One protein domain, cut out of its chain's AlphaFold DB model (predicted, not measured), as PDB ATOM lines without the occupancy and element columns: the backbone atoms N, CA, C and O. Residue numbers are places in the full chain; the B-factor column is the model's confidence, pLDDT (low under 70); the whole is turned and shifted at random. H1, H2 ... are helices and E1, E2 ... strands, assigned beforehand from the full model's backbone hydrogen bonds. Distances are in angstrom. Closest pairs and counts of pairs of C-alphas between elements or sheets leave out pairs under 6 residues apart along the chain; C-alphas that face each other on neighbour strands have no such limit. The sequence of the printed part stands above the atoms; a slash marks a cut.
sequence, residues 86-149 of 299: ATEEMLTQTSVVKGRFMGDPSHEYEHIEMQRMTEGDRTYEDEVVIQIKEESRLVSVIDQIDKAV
ATOM      1  N   ALA A  86      28.428  14.145 -12.911       93.12
ATOM      2  CA  ALA A  86      29.468  14.573 -11.985       93.12
ATOM      3  C   ALA A  86      30.151  13.359 -11.336       93.12
ATOM      4  O   ALA A  86      29.490  12.533 -10.708       93.12
ATOM      5  N   THR A  87      31.477  13.273 -11.449       93.38
ATOM      6  CA  THR A  87      32.284  12.274 -10.735       93.38
ATOM      7  C   THR A  87      32.949  12.884  -9.502       93.38
ATOM      8  O   THR A  87      33.163  14.097  -9.418       93.38
ATOM      9  N   GLU A  88      33.312  12.041  -8.531       91.38
ATOM     10  CA  GLU A  88      34.043  12.489  -7.337       91.38
ATOM     11  C   GLU A  88      35.407  13.100  -7.689       91.38
ATOM     12  O   GLU A  88      35.811  14.095  -7.092       91.38
ATOM     13  N   GLU A  89      36.078  12.571  -8.715       90.12
ATOM     14  CA  GLU A  89      37.339  13.111  -9.237       90.12
ATOM     15  C   GLU A  89      37.170  14.531  -9.795       90.12
ATOM     16  O   GLU A  89      37.976  15.416  -9.514       90.12
ATOM     17  N   MET A  90      36.086  14.791 -10.535       90.56
ATOM     18  CA  MET A  90      35.794  16.140 -11.027       90.56
ATOM     19  C   MET A  90      35.547  17.113  -9.870       90.56
ATOM     20  O   MET A  90      35.999  18.258  -9.914       90.56
ATOM     21  N   LEU A  91      34.854  16.674  -8.814       90.50
ATOM     22  CA  LEU A  91      34.584  17.500  -7.634       90.50
ATOM     23  C   LEU A  91      35.873  17.887  -6.898       90.50
ATOM     24  O   LEU A  91      36.030  19.049  -6.517       90.50
ATOM     25  N   THR A  92      36.804  16.947  -6.715       90.00
ATOM     26  CA  THR A  92      38.083  17.226  -6.045       90.00
ATOM     27  C   THR A  92      38.955  18.146  -6.890       90.00
ATOM     28  O   THR A  92      39.419  19.168  -6.378       90.00
ATOM     29  N   GLN A  93      39.088  17.863  -8.188       87.69
ATOM     30  CA  GLN A  93      39.865  18.687  -9.114       87.69
ATOM     31  C   GLN A  93      39.326  20.115  -9.202       87.69
ATOM     32  O   GLN A  93      40.082  21.073  -9.099       87.69
ATOM     33  N   THR A  94      38.013  20.294  -9.344       90.62
ATOM     34  CA  THR A  94      37.416  21.626  -9.543       90.62
ATOM     35  C   THR A  94      37.345  22.462  -8.263       90.62
ATOM     36  O   THR A  94      37.202  23.683  -8.346       90.62
ATOM     37  N   SER A  95      37.509  21.849  -7.083       88.94
ATOM     38  CA  SER A  95      37.473  22.538  -5.782       88.94
ATOM     39  C   SER A  95      38.572  23.597  -5.603       88.94
ATOM     40  O   SER A  95      38.403  24.552  -4.835       88.94
ATOM     41  N   VAL A  96      39.682  23.463  -6.338       88.19
ATOM     42  CA  VAL A  96      40.806  24.413  -6.308       88.19
ATOM     43  C   VAL A  96      40.481  25.716  -7.045       88.19
ATOM     44  O   VAL A  96      41.036  26.768  -6.719       88.19
ATOM     45  N   VAL A  97      39.543  25.677  -8.000       87.81
ATOM     46  CA  VAL A  97      39.169  26.826  -8.830       87.81
ATOM     47  C   VAL A  97      38.084  27.644  -8.138       87.81
ATOM     48  O   VAL A  97      36.923  27.242  -8.021       87.81
ATOM     49  N   LYS A  98      38.447  28.858  -7.721       86.69
ATOM     50  CA  LYS A  98      37.543  29.807  -7.058       86.69
ATOM     51  C   LYS A  98      37.327  31.036  -7.929       86.69
ATOM     52  O   LYS A  98      38.267  31.551  -8.522       86.69
ATOM     53  N   GLY A  99      36.100  31.549  -7.949       88.88
ATOM     54  CA  GLY A  99      35.770  32.781  -8.666       88.88
ATOM     55  C   GLY A  99      34.473  32.698  -9.459       88.88
ATOM     56  O   GLY A  99      33.668  31.780  -9.290       88.88
ATOM     57  N   ARG A 100      34.256  33.697 -10.313       91.69
ATOM     58  CA  ARG A 100      33.114  33.737 -11.235       91.69
ATOM     59  C   ARG A 100      33.377  32.829 -12.434       91.69
ATOM     60  O   ARG A 100      34.524  32.528 -12.730       91.69
ATOM     61  N   PHE A 101      32.314  32.377 -13.083       94.81
ATOM     62  CA  PHE A 101      32.411  31.696 -14.373       94.81
ATOM     63  C   PHE A 101      32.766  32.702 -15.470       94.81
ATOM     64  O   PHE A 101      32.338  33.858 -15.402       94.81
ATOM     65  N   MET A 102      33.535  32.284 -16.470       94.00
ATOM     66  CA  MET A 102      33.827  33.119 -17.632       94.00
ATOM     67  C   MET A 102      32.623  33.175 -18.566       94.00
ATOM     68  O   MET A 102      32.343  34.242 -19.110       94.00
ATOM     69  N   GLY A 103      31.856  32.088 -18.681       93.12
ATOM     70  CA  GLY A 103      30.729  31.989 -19.613       93.12
ATOM     71  C   GLY A 103      31.078  31.296 -20.933       93.12
ATOM     72  O   GLY A 103      30.311  31.391 -21.886       93.12
ATOM     73  N   ASP A 104      32.214  30.597 -20.997       93.56
ATOM     74  CA  ASP A 104      32.585  29.702 -22.096       93.56
ATOM     75  C   ASP A 104      32.924  28.305 -21.537       93.56
ATOM     76  O   ASP A 104      33.889  28.182 -20.784       93.56
ATOM     77  N   PRO A 105      32.153  27.244 -21.857       92.69
ATOM     78  CA  PRO A 105      32.429  25.884 -21.378       92.69
ATOM     79  C   PRO A 105      33.814  25.351 -21.774       92.69
ATOM     80  O   PRO A 105      34.355  24.492 -21.077       92.69
ATOM     81  N   SER A 106      34.387  25.867 -22.868       93.75
ATOM     82  CA  SER A 106      35.701  25.460 -23.381       93.75
ATOM     83  C   SER A 106      36.863  26.165 -22.684       93.75
ATOM     84  O   SER A 106      38.017  25.858 -22.973       93.75
ATOM     85  N   HIS A 107      36.586  27.121 -21.793       93.44
ATOM     86  CA  HIS A 107      37.626  27.820 -21.051       93.44
ATOM     87  C   HIS A 107      38.373  26.862 -20.114       93.44
ATOM     88  O   HIS A 107      37.765  26.013 -19.462       93.44
ATOM     89  N   GLU A 108      39.692  27.020 -20.028       93.31
ATOM     90  CA  GLU A 108      40.571  26.187 -19.210       93.31
ATOM     91  C   GLU A 108      41.259  27.040 -18.144       93.31
ATOM     92  O   GLU A 108      41.894  28.052 -18.443       93.31
ATOM     93  N   TYR A 109      41.124  26.621 -16.889       90.38
ATOM     94  CA  TYR A 109      41.805  27.208 -15.745       90.38
ATOM     95  C   TYR A 109      43.124  26.476 -15.509       90.38
ATOM     96  O   TYR A 109      43.144  25.248 -15.424       90.38
ATOM     97  N   GLU A 110      44.208  27.227 -15.344       89.06
ATOM     98  CA  GLU A 110      45.511  26.674 -14.972       89.06
ATOM     99  C   GLU A 110      45.638  26.604 -13.445       89.06
ATOM    100  O   GLU A 110      45.438  27.596 -12.737       89.06
ATOM    101  N   HIS A 111      45.986  25.426 -12.931       83.25
ATOM    102  CA  HIS A 111      46.309  25.207 -11.527       83.25
ATOM    103  C   HIS A 111      47.655  24.495 -11.407       83.25
ATOM    104  O   HIS A 111      47.886  23.500 -12.082       83.25
ATOM    105  N   ILE A 112      48.543  24.994 -10.549       81.38
ATOM    106  CA  ILE A 112      49.844  24.369 -10.291       81.38
ATOM    107  C   ILE A 112      49.710  23.513  -9.032       81.38
ATOM    108  O   ILE A 112      49.450  24.046  -7.953       81.38
ATOM    109  N   GLU A 113      49.900  22.205  -9.174       76.50
ATOM    110  CA  GLU A 113      49.940  21.248  -8.071       76.50
ATOM    111  C   GLU A 113      51.377  20.752  -7.861       76.50
ATOM    112  O   GLU A 113      52.090  20.458  -8.817       76.50
ATOM    113  N   MET A 114      51.818  20.651  -6.605       74.69
ATOM    114  CA  MET A 114      53.134  20.096  -6.271       74.69
ATOM    115  C   MET A 114      53.004  18.594  -6.020       74.69
ATOM    116  O   MET A 114      52.430  18.179  -5.009       74.69
ATOM    117  N   GLN A 115      53.556  17.772  -6.909       72.38
ATOM    118  CA  GLN A 115      53.560  16.320  -6.753       72.38
ATOM    119  C   GLN A 115      54.869  15.843  -6.130       72.38
ATOM    120  O   GLN A 115      55.960  16.182  -6.581       72.38
ATOM    121  N   ARG A 116      54.764  15.017  -5.084       74.44
ATOM    122  CA  ARG A 116      55.923  14.357  -4.473       74.44
ATOM    123  C   ARG A 116      56.204  13.042  -5.176       74.44
ATOM    124  O   ARG A 116      55.475  12.068  -4.995       74.44
ATOM    125  N   MET A 117      57.290  13.002  -5.932       70.62
ATOM    126  CA  MET A 117      57.781  11.794  -6.582       70.62
ATOM    127  C   MET A 117      58.867  11.165  -5.711       70.62
ATOM    128  O   MET A 117      59.793  11.846  -5.266       70.62
ATOM    129  N   THR A 118      58.752   9.865  -5.442       67.44
ATOM    130  CA  THR A 118      59.788   9.115  -4.717       67.44
ATOM    131  C   THR A 118      60.493   8.203  -5.707       67.44
ATOM    132  O   THR A 118      59.885   7.263  -6.215       67.44
ATOM    133  N   GLU A 119      61.764   8.480  -5.993       73.62
ATOM    134  CA  GLU A 119      62.603   7.624  -6.834       73.62
ATOM    135  C   GLU A 119      63.770   7.102  -5.985       73.62
ATOM    136  O   GLU A 119      64.726   7.819  -5.673       73.62
ATOM    137  N   GLY A 120      63.663   5.845  -5.547       76.44
ATOM    138  CA  GLY A 120      64.605   5.248  -4.599       76.44
ATOM    139  C   GLY A 120      64.483   5.855  -3.194       76.44
ATOM    140  O   GLY A 120      63.390   5.921  -2.646       76.44
ATOM    141  N   ASP A 121      65.606   6.289  -2.613       70.12
ATOM    142  CA  ASP A 121      65.693   6.886  -1.262       70.12
ATOM    143  C   ASP A 121      65.592   8.431  -1.279       70.12
ATOM    144  O   ASP A 121      65.937   9.116  -0.317       70.12
ATOM    145  N   ARG A 122      65.179   9.017  -2.410       64.31
ATOM    146  CA  ARG A 122      65.063  10.471  -2.594       64.31
ATOM    147  C   ARG A 122      63.635  10.854  -2.959       64.31
ATOM    148  O   ARG A 122      63.015  10.240  -3.824       64.31
ATOM    149  N   THR A 123      63.139  11.891  -2.291       73.88
ATOM    150  CA  THR A 123      61.847  12.526  -2.566       73.88
ATOM    151  C   THR A 123      62.092  13.860  -3.264       73.88
ATOM    152  O   THR A 123      62.916  14.654  -2.809       73.88
ATOM    153  N   TYR A 124      61.404  14.094  -4.379       78.81
ATOM    154  CA  TYR A 124      61.446  15.352  -5.127       78.81
ATOM    155  C   TYR A 124      60.028  15.922  -5.232       78.81
ATOM    156  O   TYR A 124      59.067  15.162  -5.338       78.81
ATOM    157  N   GLU A 125      59.904  17.245  -5.175       75.44
ATOM    158  CA  GLU A 125      58.650  17.969  -5.414       75.44
ATOM    159  C   GLU A 125      58.705  18.539  -6.834       75.44
ATOM    160  O   GLU A 125      59.618  19.305  -7.140       75.44
ATOM    161  N   ASP A 126      57.773  18.123  -7.693       78.56
ATOM    162  CA  ASP A 126      57.652  18.599  -9.074       78.56
ATOM    163  C   ASP A 126      56.382  19.443  -9.234       78.56
ATOM    164  O   ASP A 126      55.334  19.124  -8.664       78.56
ATOM    165  N   GLU A 127      56.480  20.538  -9.985       79.38
ATOM    166  CA  GLU A 127      55.357  21.441 -10.250       79.38
ATOM    167  C   GLU A 127      54.608  20.965 -11.499       79.38
ATOM    168  O   GLU A 127      55.083  21.102 -12.627       79.38
ATOM    169  N   VAL A 128      53.407  20.422 -11.306       81.19
ATOM    170  CA  VAL A 128      52.546  19.942 -12.389       81.19
ATOM    171  C   VAL A 128      51.456  20.971 -12.659       81.19
ATOM    172  O   VAL A 128      50.648  21.288 -11.788       81.19
ATOM    173  N   VAL A 129      51.411  21.489 -13.888       82.50
ATOM    174  CA  VAL A 129      50.315  22.352 -14.348       82.50
ATOM    175  C   VAL A 129      49.144  21.474 -14.781       82.50
ATOM    176  O   VAL A 129      49.245  20.713 -15.741       82.50
ATOM    177  N   ILE A 130      48.024  21.598 -14.080       86.12
ATOM    178  CA  ILE A 130      46.762  20.923 -14.367       86.12
ATOM    179  C   ILE A 130      45.816  21.929 -15.014       86.12
ATOM    180  O   ILE A 130      45.610  23.031 -14.503       86.12
ATOM    181  N   GLN A 131      45.227  21.533 -16.138       90.12
ATOM    182  CA  GLN A 131      44.202  22.306 -16.829       90.12
ATOM    183  C   GLN A 131      42.821  21.777 -16.456       90.12
ATOM    184  O   GLN A 131      42.519  20.597 -16.635       90.12
ATOM    185  N   ILE A 132      41.973  22.658 -15.933       92.56
ATOM    186  CA  ILE A 132      40.611  22.328 -15.512       92.56
ATOM    187  C   ILE A 132      39.637  23.043 -16.439       92.56
ATOM    188  O   ILE A 132      39.606  24.271 -16.478       92.56
ATOM    189  N   LYS A 133      38.805  22.284 -17.155       94.81
ATOM    190  CA  LYS A 133      37.763  22.852 -18.022       94.81
ATOM    191  C   LYS A 133      36.631  23.484 -17.219       94.81
ATOM    192  O   LYS A 133      36.194  22.952 -16.194       94.81
ATOM    193  N   GLU A 134      36.106  24.592 -17.727       95.00
ATOM    194  CA  GLU A 134      34.963  25.292 -17.146       95.00
ATOM    195  C   GLU A 134      33.700  24.431 -17.162       95.00
ATOM    196  O   GLU A 134      32.962  24.436 -16.180       95.00
ATOM    197  N   GLU A 135      33.491  23.632 -18.212       95.38
ATOM    198  CA  GLU A 135      32.425  22.626 -18.265       95.38
ATOM    199  C   GLU A 135      32.476  21.663 -17.067       95.38
ATOM    200  O   GLU A 135      31.468  21.478 -16.385       95.38
ATOM    201  N   SER A 136      33.648  21.102 -16.748       94.94
ATOM    202  CA  SER A 136      33.801  20.182 -15.613       94.94
ATOM    203  C   SER A 136      33.460  20.862 -14.292       94.94
ATOM    204  O   SER A 136      32.743  20.306 -13.460       94.94
ATOM    205  N   ARG A 137      33.920  22.106 -14.120       94.81
ATOM    206  CA  ARG A 137      33.586  22.930 -12.956       94.81
ATOM    207  C   ARG A 137      32.089  23.215 -12.875       94.81
ATOM    208  O   ARG A 137      31.526  23.188 -11.783       94.81
ATOM    209  N   LEU A 138      31.443  23.486 -14.006       95.31
ATOM    210  CA  LEU A 138      30.010  23.745 -14.079       95.31
ATOM    211  C   LEU A 138      29.212  22.522 -13.618       95.31
ATOM    212  O   LEU A 138      28.354  22.655 -12.750       95.31
ATOM    213  N   VAL A 139      29.548  21.337 -14.131       96.06
ATOM    214  CA  VAL A 139      28.935  20.058 -13.738       96.06
ATOM    215  C   VAL A 139      29.084  19.808 -12.239       96.06
ATOM    216  O   VAL A 139      28.096  19.543 -11.554       96.06
ATOM    217  N   SER A 140      30.299  19.966 -11.711       95.00
ATOM    218  CA  SER A 140      30.589  19.820 -10.283       95.00
ATOM    219  C   SER A 140      29.795  20.792  -9.407       95.00
ATOM    220  O   SER A 140      29.326  20.413  -8.335       95.00
ATOM    221  N   VAL A 141      29.621  22.041  -9.845       94.88
ATOM    222  CA  VAL A 141      28.844  23.045  -9.103       94.88
ATOM    223  C   VAL A 141      27.345  22.747  -9.146       94.88
ATOM    224  O   VAL A 141      26.684  22.893  -8.121       94.88
ATOM    225  N   ILE A 142      26.807  22.310 -10.291       94.62
ATOM    226  CA  ILE A 142      25.395  21.910 -10.415       94.62
ATOM    227  C   ILE A 142      25.087  20.769  -9.443       94.62
ATOM    228  O   ILE A 142      24.144  20.880  -8.666       94.62
ATOM    229  N   ASP A 143      25.920  19.726  -9.430       93.62
ATOM    230  CA  ASP A 143      25.756  18.571  -8.540       93.62
ATOM    231  C   ASP A 143      25.827  18.958  -7.052       93.62
ATOM    232  O   ASP A 143      24.983  18.543  -6.257       93.62
ATOM    233  N   GLN A 144      26.780  19.816  -6.668       92.25
ATOM    234  CA  GLN A 144      26.877  20.314  -5.290       92.25
ATOM    235  C   GLN A 144      25.643  21.113  -4.870       92.25
ATOM    236  O   GLN A 144      25.169  20.966  -3.745       92.25
ATOM    237  N   ILE A 145      25.133  21.969  -5.758       93.38
ATOM    238  CA  ILE A 145      23.931  22.755  -5.483       93.38
ATOM    239  C   ILE A 145      22.727  21.820  -5.363       93.38
ATOM    240  O   ILE A 145      22.003  21.924  -4.379       93.38
ATOM    241  N   ASP A 146      22.541  20.877  -6.286       91.88
ATOM    242  CA  ASP A 146      21.433  19.918  -6.231       91.88
ATOM    243  C   ASP A 146      21.419  19.134  -4.922       91.88
ATOM    244  O   ASP A 146      20.390  19.086  -4.249       91.88
ATOM    245  N   LYS A 147      22.570  18.593  -4.514       88.69
ATOM    246  CA  LYS A 147      22.710  17.866  -3.245       88.69
ATOM    247  C   LYS A 147      22.418  18.731  -2.017       88.69
ATOM    248  O   LYS A 147      22.060  18.188  -0.980       88.69
ATOM    249  N   ALA A 148      22.597  20.048  -2.111       88.38
ATOM    250  CA  ALA A 148      22.442  20.960  -0.982       88.38
ATOM    251  C   ALA A 148      21.069  21.647  -0.905       88.38
ATOM    252  O   ALA A 148      20.651  22.019   0.189       88.38
ATOM    253  N   VAL A 149      20.404  21.899  -2.041       89.50
ATOM    254  CA  VAL A 149      19.212  22.773  -2.085       89.50
ATOM    255  C   VAL A 149      18.027  22.204  -2.854       89.50
ATOM    256  O   VAL A 149      16.962  22.828  -2.846       89.50
TER     257      VAL A 149
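Overview. This is residues 86 to 149 of the 299 residues of the protein "Radial spoke head component 9" of Vombatus ursinus (UniProt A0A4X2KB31). Look first for a long, twisted two-stranded hairpin, E1 and E2, that reaches away from a small head of two helices, H1 and H2, set at a steep tilt to each other; the tip, residues 118 to 123, sticks out free. H2 follows directly on E2 at the hairpin's base, and the long loop of residues 95 to 107 joins H1 to E1 at that same end. The printed part has 64 residues with two named helices and two named strands, in the order H1, E1, E2, H2; the sheet is E1 - E2, antiparallel, and the class is mixed, helices and strands. The whole is loose, with a radius of gyration of the C-alphas of 14.9 A, and spans 49 by 24 by 16 A, the hairpin arm making much of the length.

Arrangement. Begin with the hairpin of E1, residues 108 to 119, and E2, residues 122 to 133, antiparallel neighbours with 160 degrees between their directions. At its base the C-alphas of Glu 108 and Lys 133 face each other at 4.5 A, and near its tip those of Thr 118 and Thr 123 do so, also at 4.5 A. Check N 109 and O 132 at 2.8 A, and N 117 and O 124 at 2.9 A, both within hydrogen-bond range. Next find H2, residues 134 to 149, whose closest C-alpha to E1 is that of Glu 134, 6.0 A from that of Glu 108. H1, residues 88 to 94, touches H2, which meets it with residues 136 to 140 alone; the closest C-alphas are those of Thr 94 and Arg 137, 5.3 A apart. The two helices run opposite ways at a steep tilt of 63 degrees. The closest C-alphas of H1 and E2 are those of Thr 94 and Ile 132, 6.8 A apart. In H1 and H2 every O i to N i+4 pair is within hydrogen-bond range.

Along the chain. Find C-alpha 108 at (40.571, 26.187, -19.210); from there E1 runs 31.4 A to C-alpha 119 at (62.603, 7.624, -6.834). E2 covers 33.7 A from C-alpha 122 to C-alpha 133. H2 is 21.9 A long and ends at C-alpha 149, at (19.212, 22.773, -2.085). H1 is 10.0 A long, from C-alpha 88 to C-alpha 94.

Size, cuts and confidence. The two C-alphas farthest apart are those of Asp 121 and Val 149, 49.1 A. The printed part has no cut. The link from H1 to E1, 13 residues, is long; those from E1 to E2 and from E2 to H2 are tight. The mean pLDDT of the printed part is 87.0, and residues 118 and 122 are under 70.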